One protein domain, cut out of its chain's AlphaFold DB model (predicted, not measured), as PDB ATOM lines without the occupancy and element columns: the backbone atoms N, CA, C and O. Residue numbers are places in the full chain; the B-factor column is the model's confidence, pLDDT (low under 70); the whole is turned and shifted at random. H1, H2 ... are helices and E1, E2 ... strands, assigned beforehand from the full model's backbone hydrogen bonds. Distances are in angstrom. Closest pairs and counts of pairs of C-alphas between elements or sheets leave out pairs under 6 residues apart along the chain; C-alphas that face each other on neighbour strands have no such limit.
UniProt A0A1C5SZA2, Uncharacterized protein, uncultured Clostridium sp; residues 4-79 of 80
ATOM      1  N   VAL A   4     -29.280 -52.270  -3.946       92.50
ATOM      2  CA  VAL A   4     -29.002 -51.789  -5.302       92.50
ATOM      3  C   VAL A   4     -29.126 -50.273  -5.325       92.50
ATOM      4  O   VAL A   4     -30.093 -49.702  -4.815       92.50
ATOM      5  N   ILE A   5     -28.134 -49.622  -5.920       94.06
ATOM      6  CA  ILE A   5     -28.109 -48.178  -6.136       94.06
ATOM      7  C   ILE A   5     -27.886 -47.878  -7.616       94.06
ATOM      8  O   ILE A   5     -27.297 -48.684  -8.340       94.06
ATOM      9  N   LYS A   6     -28.342 -46.709  -8.067       94.19
ATOM     10  CA  LYS A   6     -27.917 -46.131  -9.342       94.19
ATOM     11  C   LYS A   6     -26.905 -45.041  -9.079       94.19
ATOM     12  O   LYS A   6     -27.068 -44.231  -8.164       94.19
ATOM     13  N   ILE A   7     -25.877 -45.040  -9.908       93.75
ATOM     14  CA  ILE A   7     -24.875 -43.991  -9.924       93.75
ATOM     15  C   ILE A   7     -24.778 -43.394 -11.315       93.75
ATOM     16  O   ILE A   7     -25.101 -44.041 -12.315       93.75
ATOM     17  N   LYS A   8     -24.220 -42.196 -11.377       94.81
ATOM     18  CA  LYS A   8     -23.781 -41.576 -12.618       94.81
ATOM     19  C   LYS A   8     -22.310 -41.226 -12.486       94.81
ATOM     20  O   LYS A   8     -21.903 -40.664 -11.471       94.81
ATOM     21  N   PHE A   9     -21.507 -41.592 -13.477       92.12
ATOM     22  CA  PHE A   9     -20.097 -41.216 -13.464       92.12
ATOM     23  C   PHE A   9     -19.975 -39.702 -13.548       92.12
ATOM     24  O   PHE A   9     -20.742 -39.047 -14.260       92.12
ATOM     25  N   VAL A  10     -19.029 -39.159 -12.799       91.38
ATOM     26  CA  VAL A  10     -18.722 -37.738 -12.862       91.38
ATOM     27  C   VAL A  10     -17.446 -37.521 -13.655       91.38
ATOM     28  O   VAL A  10     -16.577 -38.388 -13.715       91.38
ATOM     29  N   ASP A  11     -17.400 -36.378 -14.315       87.06
ATOM     30  CA  ASP A  11     -16.213 -35.838 -14.965       87.06
ATOM     31  C   ASP A  11     -15.231 -35.253 -13.918       87.06
ATOM     32  O   ASP A  11     -15.564 -35.183 -12.732       87.06
ATOM     33  N   ASP A  12     -14.034 -34.846 -14.348       81.50
ATOM     34  CA  ASP A  12     -13.018 -34.193 -13.511       81.50
ATOM     35  C   ASP A  12     -13.538 -32.922 -12.810       81.50
ATOM     36  O   ASP A  12     -13.141 -32.639 -11.682       81.50
ATOM     37  N   GLU A  13     -14.500 -32.196 -13.397       83.38
ATOM     38  CA  GLU A  13     -15.174 -31.062 -12.745       83.38
ATOM     39  C   GLU A  13     -16.236 -31.496 -11.708       83.38
ATOM     40  O   GLU A  13     -16.978 -30.666 -11.180       83.38
ATOM     41  N   GLY A  14     -16.394 -32.799 -11.446       81.19
ATOM     42  CA  GLY A  14     -17.391 -33.346 -10.519       81.19
ATOM     43  C   GLY A  14     -18.824 -33.358 -11.062       81.19
ATOM     44  O   GLY A  14     -19.762 -33.704 -10.336       81.19
ATOM     45  N   LYS A  15     -19.015 -33.020 -12.344       86.81
ATOM     46  CA  LYS A  15     -20.330 -32.965 -12.996       86.81
ATOM     47  C   LYS A  15     -20.769 -34.358 -13.473       86.81
ATOM     48  O   LYS A  15     -20.033 -34.997 -14.228       86.81
ATOM     49  N   PRO A  16     -21.975 -34.836 -13.119       88.75
ATOM     50  CA  PRO A  16     -22.469 -36.134 -13.575       88.75
ATOM     51  C   PRO A  16     -22.744 -36.153 -15.082       88.75
ATOM     52  O   PRO A  16     -23.607 -35.430 -15.584       88.75
ATOM     53  N   ARG A  17     -22.066 -37.043 -15.816       84.56
ATOM     54  CA  ARG A  17     -22.203 -37.211 -17.272       84.56
ATOM     55  C   ARG A  17     -22.520 -38.655 -17.656       84.56
ATOM     56  O   ARG A  17     -22.300 -39.598 -16.905       84.56
ATOM     57  N   GLY A  18     -23.063 -38.823 -18.859       84.06
ATOM     58  CA  GLY A  18     -23.341 -40.140 -19.432       84.06
ATOM     59  C   GLY A  18     -24.630 -40.783 -18.919       84.06
ATOM     60  O   GLY A  18     -25.619 -40.096 -18.654       84.06
ATOM     61  N   LYS A  19     -24.624 -42.116 -18.845       88.88
ATOM     62  CA  LYS A  19     -25.771 -42.937 -18.436       88.88
ATOM     63  C   LYS A  19     -25.733 -43.220 -16.935       88.88
ATOM     64  O   LYS A  19     -24.678 -43.149 -16.309       88.88
ATOM     65  N   GLU A  20     -26.891 -43.544 -16.378       91.62
ATOM     66  CA  GLU A  20     -26.971 -44.118 -15.038       91.62
ATOM     67  C   GLU A  20     -26.693 -45.617 -15.095       91.62
ATOM     68  O   GLU A  20     -27.120 -46.308 -16.022       91.62
ATOM     69  N   TYR A  21     -25.990 -46.114 -14.087       90.56
ATOM     70  CA  TYR A  21     -25.585 -47.508 -13.988       90.56
ATOM     71  C   TYR A  21     -26.027 -48.083 -12.646       90.56
ATOM     72  O   TYR A  21     -25.857 -47.444 -11.607       90.56
ATOM     73  N   CYS A  22     -26.572 -49.297 -12.676       92.12
ATOM     74  CA  CYS A  22     -26.957 -50.033 -11.477       92.12
ATOM     75  C   CYS A  22     -25.745 -50.757 -10.884       92.12
ATOM     76  O   CYS A  22     -25.044 -51.485 -11.587       92.12
ATOM     77  N   TYR A  23     -25.540 -50.593  -9.581       92.75
ATOM     78  CA  TYR A  23     -24.510 -51.283  -8.816       92.75
ATOM     79  C   TYR A  23     -25.110 -51.870  -7.550       92.75
ATOM     80  O   TYR A  23     -26.032 -51.308  -6.954       92.75
ATOM     81  N   TYR A  24     -24.534 -52.975  -7.094       92.62
ATOM     82  CA  TYR A  24     -24.715 -53.373  -5.708       92.62
ATOM     83  C   TYR A  24     -23.920 -52.437  -4.807       92.62
ATOM     84  O   TYR A  24     -22.849 -51.971  -5.177       92.62
ATOM     85  N   CYS A  25     -24.417 -52.186  -3.609       92.12
ATOM     86  CA  CYS A  25     -23.748 -51.377  -2.611       92.12
ATOM     87  C   CYS A  25     -23.787 -52.095  -1.268       92.12
ATOM     88  O   CYS A  25     -24.838 -52.595  -0.855       92.12
ATOM     89  N   THR A  26     -22.635 -52.151  -0.604       92.62
ATOM     90  CA  THR A  26     -22.505 -52.680   0.761       92.62
ATOM     91  C   THR A  26     -22.235 -51.593   1.796       92.62
ATOM     92  O   THR A  26     -22.107 -51.910   2.978       92.62
ATOM     93  N   VAL A  27     -22.155 -50.327   1.370       89.94
ATOM     94  CA  VAL A  27     -21.937 -49.168   2.241       89.94
ATOM     95  C   VAL A  27     -23.240 -48.859   2.990       89.94
ATOM     96  O   VAL A  27     -24.225 -48.489   2.353       89.94
ATOM     97  N   PRO A  28     -23.282 -49.000   4.326       83.12
ATOM     98  CA  PRO A  28     -24.524 -48.868   5.090       83.12
ATOM     99  C   PRO A  28     -25.018 -47.419   5.221       83.12
ATOM    100  O   PRO A  28     -26.199 -47.203   5.459       83.12
ATOM    101  N   THR A  29     -24.135 -46.429   5.073       87.31
ATOM    102  CA  THR A  29     -24.445 -45.000   5.251       87.31
ATOM    103  C   THR A  29     -24.561 -44.249   3.926       87.31
ATOM    104  O   THR A  29     -24.312 -43.048   3.890       87.31
ATOM    105  N   ILE A  30     -24.841 -44.952   2.825       90.62
ATOM    106  CA  ILE A  30     -24.903 -44.330   1.503       90.62
ATOM    107  C   ILE A  30     -26.212 -43.555   1.320       90.62
ATOM    108  O   ILE A  30     -27.298 -44.086   1.562       90.62
ATOM    109  N   ALA A  31     -26.113 -42.313   0.860       92.06
ATOM    110  CA  ALA A  31     -27.240 -41.439   0.582       92.06
ATOM    111  C   ALA A  31     -27.240 -40.954  -0.876       92.06
ATOM    112  O   ALA A  31     -26.308 -41.168  -1.650       92.06
ATOM    113  N   LEU A  32     -28.339 -40.312  -1.271       93.56
ATOM    114  CA  LEU A  32     -28.425 -39.616  -2.552       93.56
ATOM    115  C   LEU A  32     -27.451 -38.437  -2.565       93.56
ATOM    116  O   LEU A  32     -27.417 -37.658  -1.618       93.56
ATOM    117  N   GLY A  33     -26.698 -38.293  -3.653       91.75
ATOM    118  CA  GLY A  33     -25.689 -37.248  -3.804       91.75
ATOM    119  C   GLY A  33     -24.308 -37.598  -3.247       91.75
ATOM    120  O   GLY A  33     -23.367 -36.862  -3.526       91.75
ATOM    121  N   ASP A  34     -24.151 -38.719  -2.531       92.75
ATOM    122  CA  ASP A  34     -22.828 -39.186  -2.105       92.75
ATOM    123  C   ASP A  34     -21.957 -39.534  -3.311       92.75
ATOM    124  O   ASP A  34     -22.433 -40.086  -4.313       92.75
ATOM    125  N   TYR A  35     -20.658 -39.286  -3.184       92.62
ATOM    126  CA  TYR A  35     -19.689 -39.784  -4.142       92.62
ATOM    127  C   TYR A  35     -19.198 -41.177  -3.744       92.62
ATOM    128  O   TYR A  35     -19.015 -41.524  -2.580       92.62
ATOM    129  N   VAL A  36     -18.989 -42.028  -4.736       92.62
ATOM    130  CA  VAL A  36     -18.573 -43.417  -4.548       92.62
ATOM    131  C   VAL A  36     -17.493 -43.791  -5.537       92.62
ATOM    132  O   VAL A  36     -17.442 -43.290  -6.666       92.62
ATOM    133  N   LYS A  37     -16.635 -44.719  -5.115       92.12
ATOM    134  CA  LYS A  37     -15.645 -45.330  -5.991       92.12
ATOM    135  C   LYS A  37     -16.287 -46.523  -6.688       92.12
ATOM    136  O   LYS A  37     -16.450 -47.597  -6.115       92.12
ATOM    137  N   ALA A  38     -16.688 -46.313  -7.933       91.19
ATOM    138  CA  ALA A  38     -17.366 -47.316  -8.729       91.19
ATOM    139  C   ALA A  38     -16.346 -48.160  -9.501       91.19
ATOM    140  O   ALA A  38     -15.618 -47.614 -10.336       91.19
ATOM    141  N   PRO A  39     -16.260 -49.477  -9.249       90.50
ATOM    142  CA  PRO A  39     -15.366 -50.340 -10.005       90.50
ATOM    143  C   PRO A  39     -15.835 -50.409 -11.460       90.50
ATOM    144  O   PRO A  39     -17.011 -50.640 -11.731       90.50
ATOM    145  N   VAL A  40     -14.915 -50.258 -12.404       86.81
ATOM    146  CA  VAL A  40     -15.190 -50.399 -13.841       86.81
ATOM    147  C   VAL A  40     -14.427 -51.598 -14.382       86.81
ATOM    148  O   VAL A  40     -13.560 -52.152 -13.710       86.81
ATOM    149  N   THR A  41     -14.832 -52.135 -15.528       82.38
ATOM    150  CA  THR A  41     -14.003 -53.137 -16.211       82.38
ATOM    151  C   THR A  41     -13.026 -52.358 -17.079       82.38
ATOM    152  O   THR A  41     -13.502 -51.663 -17.980       82.38
ATOM    153  N   PRO A  42     -11.712 -52.409 -16.802       75.62
ATOM    154  CA  PRO A  42     -10.743 -51.728 -17.644       75.62
ATOM    155  C   PRO A  42     -10.825 -52.313 -19.056       75.62
ATOM    156  O   PRO A  42     -10.833 -53.530 -19.232       75.62
ATOM    157  N   GLN A  43     -10.939 -51.443 -20.059       76.56
ATOM    158  CA  GLN A  43     -10.939 -51.843 -21.474       76.56
ATOM    159  C   GLN A  43      -9.541 -51.750 -22.104       76.56
ATOM    160  O   GLN A  43      -9.352 -52.091 -23.268       76.56
ATOM    161  N   SER A  44      -8.553 -51.269 -21.352       77.12
ATOM    162  CA  SER A  44      -7.153 -51.141 -21.756       77.12
ATOM    163  C   SER A  44      -6.260 -51.121 -20.518       77.12
ATOM    164  O   SER A  44      -6.733 -50.787 -19.434       77.12
ATOM    165  N   GLU A  45      -4.970 -51.430 -20.682       75.25
ATOM    166  CA  GLU A  45      -3.976 -51.404 -19.590       75.25
ATOM    167  C   GLU A  45      -3.840 -50.030 -18.916       75.25
ATOM    168  O   GLU A  45      -3.484 -49.952 -17.746       75.25
ATOM    169  N   ASN A  46      -4.170 -48.950 -19.630       76.12
ATOM    170  CA  ASN A  46      -4.124 -47.583 -19.106       76.12
ATOM    171  C   ASN A  46      -5.442 -47.122 -18.449       76.12
ATOM    172  O   ASN A  46      -5.498 -46.005 -17.937       76.12
ATOM    173  N   ASP A  47      -6.515 -47.924 -18.480       77.75
ATOM    174  CA  ASP A  47      -7.798 -47.520 -17.893       77.75
ATOM    175  C   ASP A  47      -7.797 -47.781 -16.383       77.75
ATOM    176  O   ASP A  47      -7.440 -48.864 -15.914       77.75
ATOM    177  N   MET A  48      -8.232 -46.791 -15.602       77.56
ATOM    178  CA  MET A  48      -8.321 -46.959 -14.155       77.56
ATOM    179  C   MET A  48      -9.358 -48.042 -13.813       77.56
ATOM    180  O   MET A  48     -10.477 -48.005 -14.325       77.56
ATOM    181  N   PRO A  49      -9.064 -48.960 -12.873       82.31
ATOM    182  CA  PRO A  49      -9.982 -50.038 -12.490       82.31
ATOM    183  C   PRO A  49     -11.239 -49.540 -11.753       82.31
ATOM    184  O   PRO A  49     -12.151 -50.311 -11.447       82.31
ATOM    185  N   SER A  50     -11.313 -48.244 -11.456       88.31
ATOM    186  CA  SER A  50     -12.429 -47.599 -10.771       88.31
ATOM    187  C   SER A  50     -12.556 -46.140 -11.188       88.31
ATOM    188  O   SER A  50     -11.541 -45.490 -11.427       88.31
ATOM    189  N   ARG A  51     -13.779 -45.606 -11.187       88.56
ATOM    190  CA  ARG A  51     -14.073 -44.191 -11.460       88.56
ATOM    191  C   ARG A  51     -14.937 -43.582 -10.356       88.56
ATOM    192  O   ARG A  51     -15.650 -44.303  -9.657       88.56
ATOM    193  N   LYS A  52     -14.887 -42.254 -10.210       91.38
ATOM    194  CA  LYS A  52     -15.773 -41.503  -9.307       91.38
ATOM    195  C   LYS A  52     -17.179 -41.459  -9.907       91.38
ATOM    196  O   LYS A  52     -17.365 -41.152 -11.085       91.38
ATOM    197  N   GLY A  53     -18.174 -41.794  -9.100       92.81
ATOM    198  CA  GLY A  53     -19.581 -41.662  -9.453       92.81
ATOM    199  C   GLY A  53     -20.350 -40.995  -8.330       92.81
ATOM    200  O   GLY A  53     -19.920 -41.041  -7.184       92.81
ATOM    201  N   ILE A  54     -21.474 -40.377  -8.665       94.06
ATOM    202  CA  ILE A  54     -22.413 -39.815  -7.698       94.06
ATOM    203  C   ILE A  54     -23.653 -40.701  -7.623       94.06
ATOM    204  O   ILE A  54     -24.138 -41.182  -8.651       94.06
ATOM    205  N   VAL A  55     -24.160 -40.930  -6.417       94.38
ATOM    206  CA  VAL A  55     -25.365 -41.726  -6.187       94.38
ATOM    207  C   VAL A  55     -26.595 -40.927  -6.597       94.38
ATOM    208  O   VAL A  55     -26.923 -39.906  -5.999       94.38
ATOM    209  N   THR A  56     -27.303 -41.409  -7.615       94.06
ATOM    210  CA  THR A  56     -28.521 -40.778  -8.144       94.06
ATOM    211  C   THR A  56     -29.792 -41.464  -7.660       94.06
ATOM    212  O   THR A  56     -30.852 -40.843  -7.642       94.06
ATOM    213  N   LYS A  57     -29.707 -42.737  -7.249       93.56
ATOM    214  CA  LYS A  57     -30.842 -43.484  -6.696       93.56
ATOM    215  C   LYS A  57     -30.386 -44.505  -5.661       93.56
ATOM    216  O   LYS A  57     -29.445 -45.250  -5.912       93.56
ATOM    217  N   ILE A  58     -31.093 -44.591  -4.541       92.56
ATOM    218  CA  ILE A  58     -30.923 -45.640  -3.526       92.56
ATOM    219  C   ILE A  58     -32.156 -46.545  -3.490       92.56
ATOM    220  O   ILE A  58     -33.210 -46.160  -3.997       92.56
ATOM    221  N   ASN A  59     -32.027 -47.737  -2.897       88.69
ATOM    222  CA  ASN A  59     -33.117 -48.713  -2.757       88.69
ATOM    223  C   ASN A  59     -33.805 -49.045  -4.090       88.69
ATOM    224  O   ASN A  59     -35.028 -49.112  -4.193       88.69
ATOM    225  N   VAL A  60     -33.000 -49.218  -5.135       88.81
ATOM    226  CA  VAL A  60     -33.489 -49.640  -6.447       88.81
ATOM    227  C   VAL A  60     -33.976 -51.090  -6.320       88.81
ATOM    228  O   VAL A  60     -33.277 -51.903  -5.710       88.81
ATOM    229  N   PRO A  61     -35.159 -51.439  -6.852       88.56
ATOM    230  CA  PRO A  61     -35.651 -52.808  -6.784       88.56
ATOM    231  C   PRO A  61     -34.731 -53.747  -7.566       88.56
ATOM    232  O   PRO A  61     -34.209 -53.383  -8.621       88.56
ATOM    233  N   GLU A  62     -34.562 -54.977  -7.078       83.75
ATOM    234  CA  GLU A  62     -33.678 -55.955  -7.725       83.75
ATOM    235  C   GLU A  62     -34.097 -56.265  -9.169       83.75
ATOM    236  O   GLU A  62     -33.237 -56.523 -10.004       83.75
ATOM    237  N   GLN A  63     -35.385 -56.127  -9.494       85.75
ATOM    238  CA  GLN A  63     -35.929 -56.313 -10.842       85.75
ATOM    239  C   GLN A  63     -35.271 -55.412 -11.904       85.75
ATOM    240  O   GLN A  63     -35.128 -55.804 -13.058       85.75
ATOM    241  N   GLU A  64     -34.799 -54.221 -11.521       84.25
ATOM    242  CA  GLU A  64     -34.081 -53.318 -12.433       84.25
ATOM    243  C   GLU A  64     -32.643 -53.782 -12.705       84.25
ATOM    244  O   GLU A  64     -32.071 -53.454 -13.746       84.25
ATOM    245  N   ILE A  65     -32.033 -54.517 -11.766       85.62
ATOM    246  CA  ILE A  65     -30.684 -55.059 -11.938       85.62
ATOM    247  C   ILE A  65     -30.694 -56.491 -12.459       85.62
ATOM    248  O   ILE A  65     -29.668 -56.910 -12.970       85.62
ATOM    249  N   GLU A  66     -31.807 -57.228 -12.394       84.88
ATOM    250  CA  GLU A  66     -31.939 -58.603 -12.904       84.88
ATOM    251  C   GLU A  66     -31.285 -58.841 -14.276       84.88
ATOM    252  O   GLU A  66     -30.402 -59.701 -14.348       84.88
ATOM    253  N   PRO A  67     -31.592 -58.065 -15.339       84.69
ATOM    254  CA  PRO A  67     -30.962 -58.262 -16.650       84.69
ATOM    255  C   PRO A  67     -29.443 -58.022 -16.652       84.69
ATOM    256  O   PRO A  67     -28.728 -58.506 -17.528       84.69
ATOM    257  N   PHE A  68     -28.926 -57.296 -15.662       82.38
ATOM    258  CA  PHE A  68     -27.513 -56.950 -15.522       82.38
ATOM    259  C   PHE A  68     -26.846 -57.652 -14.335       82.38
ATOM    260  O   PHE A  68     -25.666 -57.427 -14.092       82.38
ATOM    261  N   LYS A  69     -27.555 -58.514 -13.595       83.62
ATOM    262  CA  LYS A  69     -27.129 -59.059 -12.295       83.62
ATOM    263  C   LYS A  69     -25.808 -59.813 -12.373       83.62
ATOM    264  O   LYS A  69     -25.022 -59.747 -11.432       83.62
ATOM    265  N   GLN A  70     -25.553 -60.473 -13.498       81.94
ATOM    266  CA  GLN A  70     -24.306 -61.190 -13.771       81.94
ATOM    267  C   GLN A  70     -23.102 -60.269 -14.039       81.94
ATOM    268  O   GLN A  70     -21.965 -60.668 -13.818       81.94
ATOM    269  N   TYR A  71     -23.341 -59.036 -14.491       81.62
ATOM    270  CA  TYR A  71     -22.305 -58.033 -14.777       81.62
ATOM    271  C   TYR A  71     -22.248 -56.923 -13.721       81.62
ATOM    272  O   TYR A  71     -21.326 -56.106 -13.714       81.62
ATOM    273  N   ALA A  72     -23.247 -56.875 -12.842       84.88
ATOM    274  CA  ALA A  72     -23.398 -55.882 -11.803       84.88
ATOM    275  C   ALA A  72     -22.265 -55.998 -10.787       84.88
ATOM    276  O   ALA A  72     -22.138 -56.977 -10.048       84.88
ATOM    277  N   LYS A  73     -21.448 -54.952 -10.729       90.44
ATOM    278  CA  LYS A  73     -20.357 -54.855  -9.767       90.44
ATOM    279  C   LYS A  73     -20.866 -54.327  -8.428       90.44
ATOM    280  O   LYS A  73     -21.980 -53.810  -8.317       90.44
ATOM    281  N   THR A  74     -20.028 -54.460  -7.404       91.81
ATOM    282  CA  THR A  74     -20.343 -54.028  -6.040       91.81
ATOM    283  C   THR A  74     -19.473 -52.846  -5.644       91.81
ATOM    284  O   THR A  74     -18.253 -52.916  -5.732       91.81
ATOM    285  N   ILE A  75     -20.113 -51.772  -5.202       92.12
ATOM    286  CA  ILE A  75     -19.497 -50.607  -4.583       92.12
ATOM    287  C   ILE A  75     -19.333 -50.897  -3.096       92.12
ATOM    288  O   ILE A  75     -20.311 -51.142  -2.381       92.12
ATOM    289  N   THR A  76     -18.086 -50.856  -2.649       88.81
ATOM    290  CA  THR A  76     -17.685 -51.147  -1.270       88.81
ATOM    291  C   THR A  76     -17.295 -49.899  -0.492       88.81
ATOM    292  O   THR A  76     -17.281 -49.940   0.734       88.81
ATOM    293  N   GLU A  77     -17.002 -48.795  -1.184       88.81
ATOM    294  CA  GLU A  77     -16.414 -47.596  -0.590       88.81
ATOM    295  C   GLU A  77     -17.098 -46.321  -1.107       88.81
ATOM    296  O   GLU A  77     -17.234 -46.094  -2.317       88.81
ATOM    297  N   ARG A  78     -17.514 -45.479  -0.156       90.25
ATOM    298  CA  ARG A  78     -17.863 -44.069  -0.370       90.25
ATOM    299  C   ARG A  78     -16.579 -43.243  -0.406       90.25
ATOM    300  O   ARG A  78     -15.636 -43.557   0.314       90.25
ATOM    301  N   ILE A  79     -16.576 -42.185  -1.205       88.81
ATOM    302  CA  ILE A  79     -15.517 -41.174  -1.229       88.81
ATOM    303  C   ILE A  79     -16.135 -39.803  -0.958       88.81
ATOM    304  O   ILE A  79     -17.255 -39.553  -1.395       88.81
TER     305      ILE A  79
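Overview. This is residues 4 to 79 of the 80 residues of an uncharacterized protein of uncultured Clostridium sp (UniProt A0A1C5SZA2). The antiparallel sheet E2 E1 E4 E3 curls into a small, nearly closed barrel, residues 74 to 79 bridging its edges, with helix H1 packed on E2 and E1. The 76 printed residues, under half in named elements, run E1 E2 E3 E4 H1, mostly strand. It is compact, radius of gyration of the C-alphas 11.9 A, spanning 33 by 26 by 21 A.

Along the chain. E1, residues 4 to 10, begins at C-alpha 4, (-29.002, -51.789, -5.302). E2 is residues 16 to 25, E3 35 to 39, and E4 50 to 57, 19.3 A long. H1, residues 62 to 68, ends at C-alpha 68, (-27.513, -56.950, -15.522).

Arrangement. Hairpin E1 and E2 has N 7 and O 21 within hydrogen-bond range, 2.9 A; hairpin E3 and E4, N 36 and O 53, 2.8 A. H1 is on the sheet, its C-alpha 65 6.3 A from C-alpha 22 of E2. Its O i to N i+4 pairs within range are 1 of 3, O i to N i+3 2 of 4.

Size, cuts and confidence. The printed part has no cut, no long link and no residue under pLDDT 70.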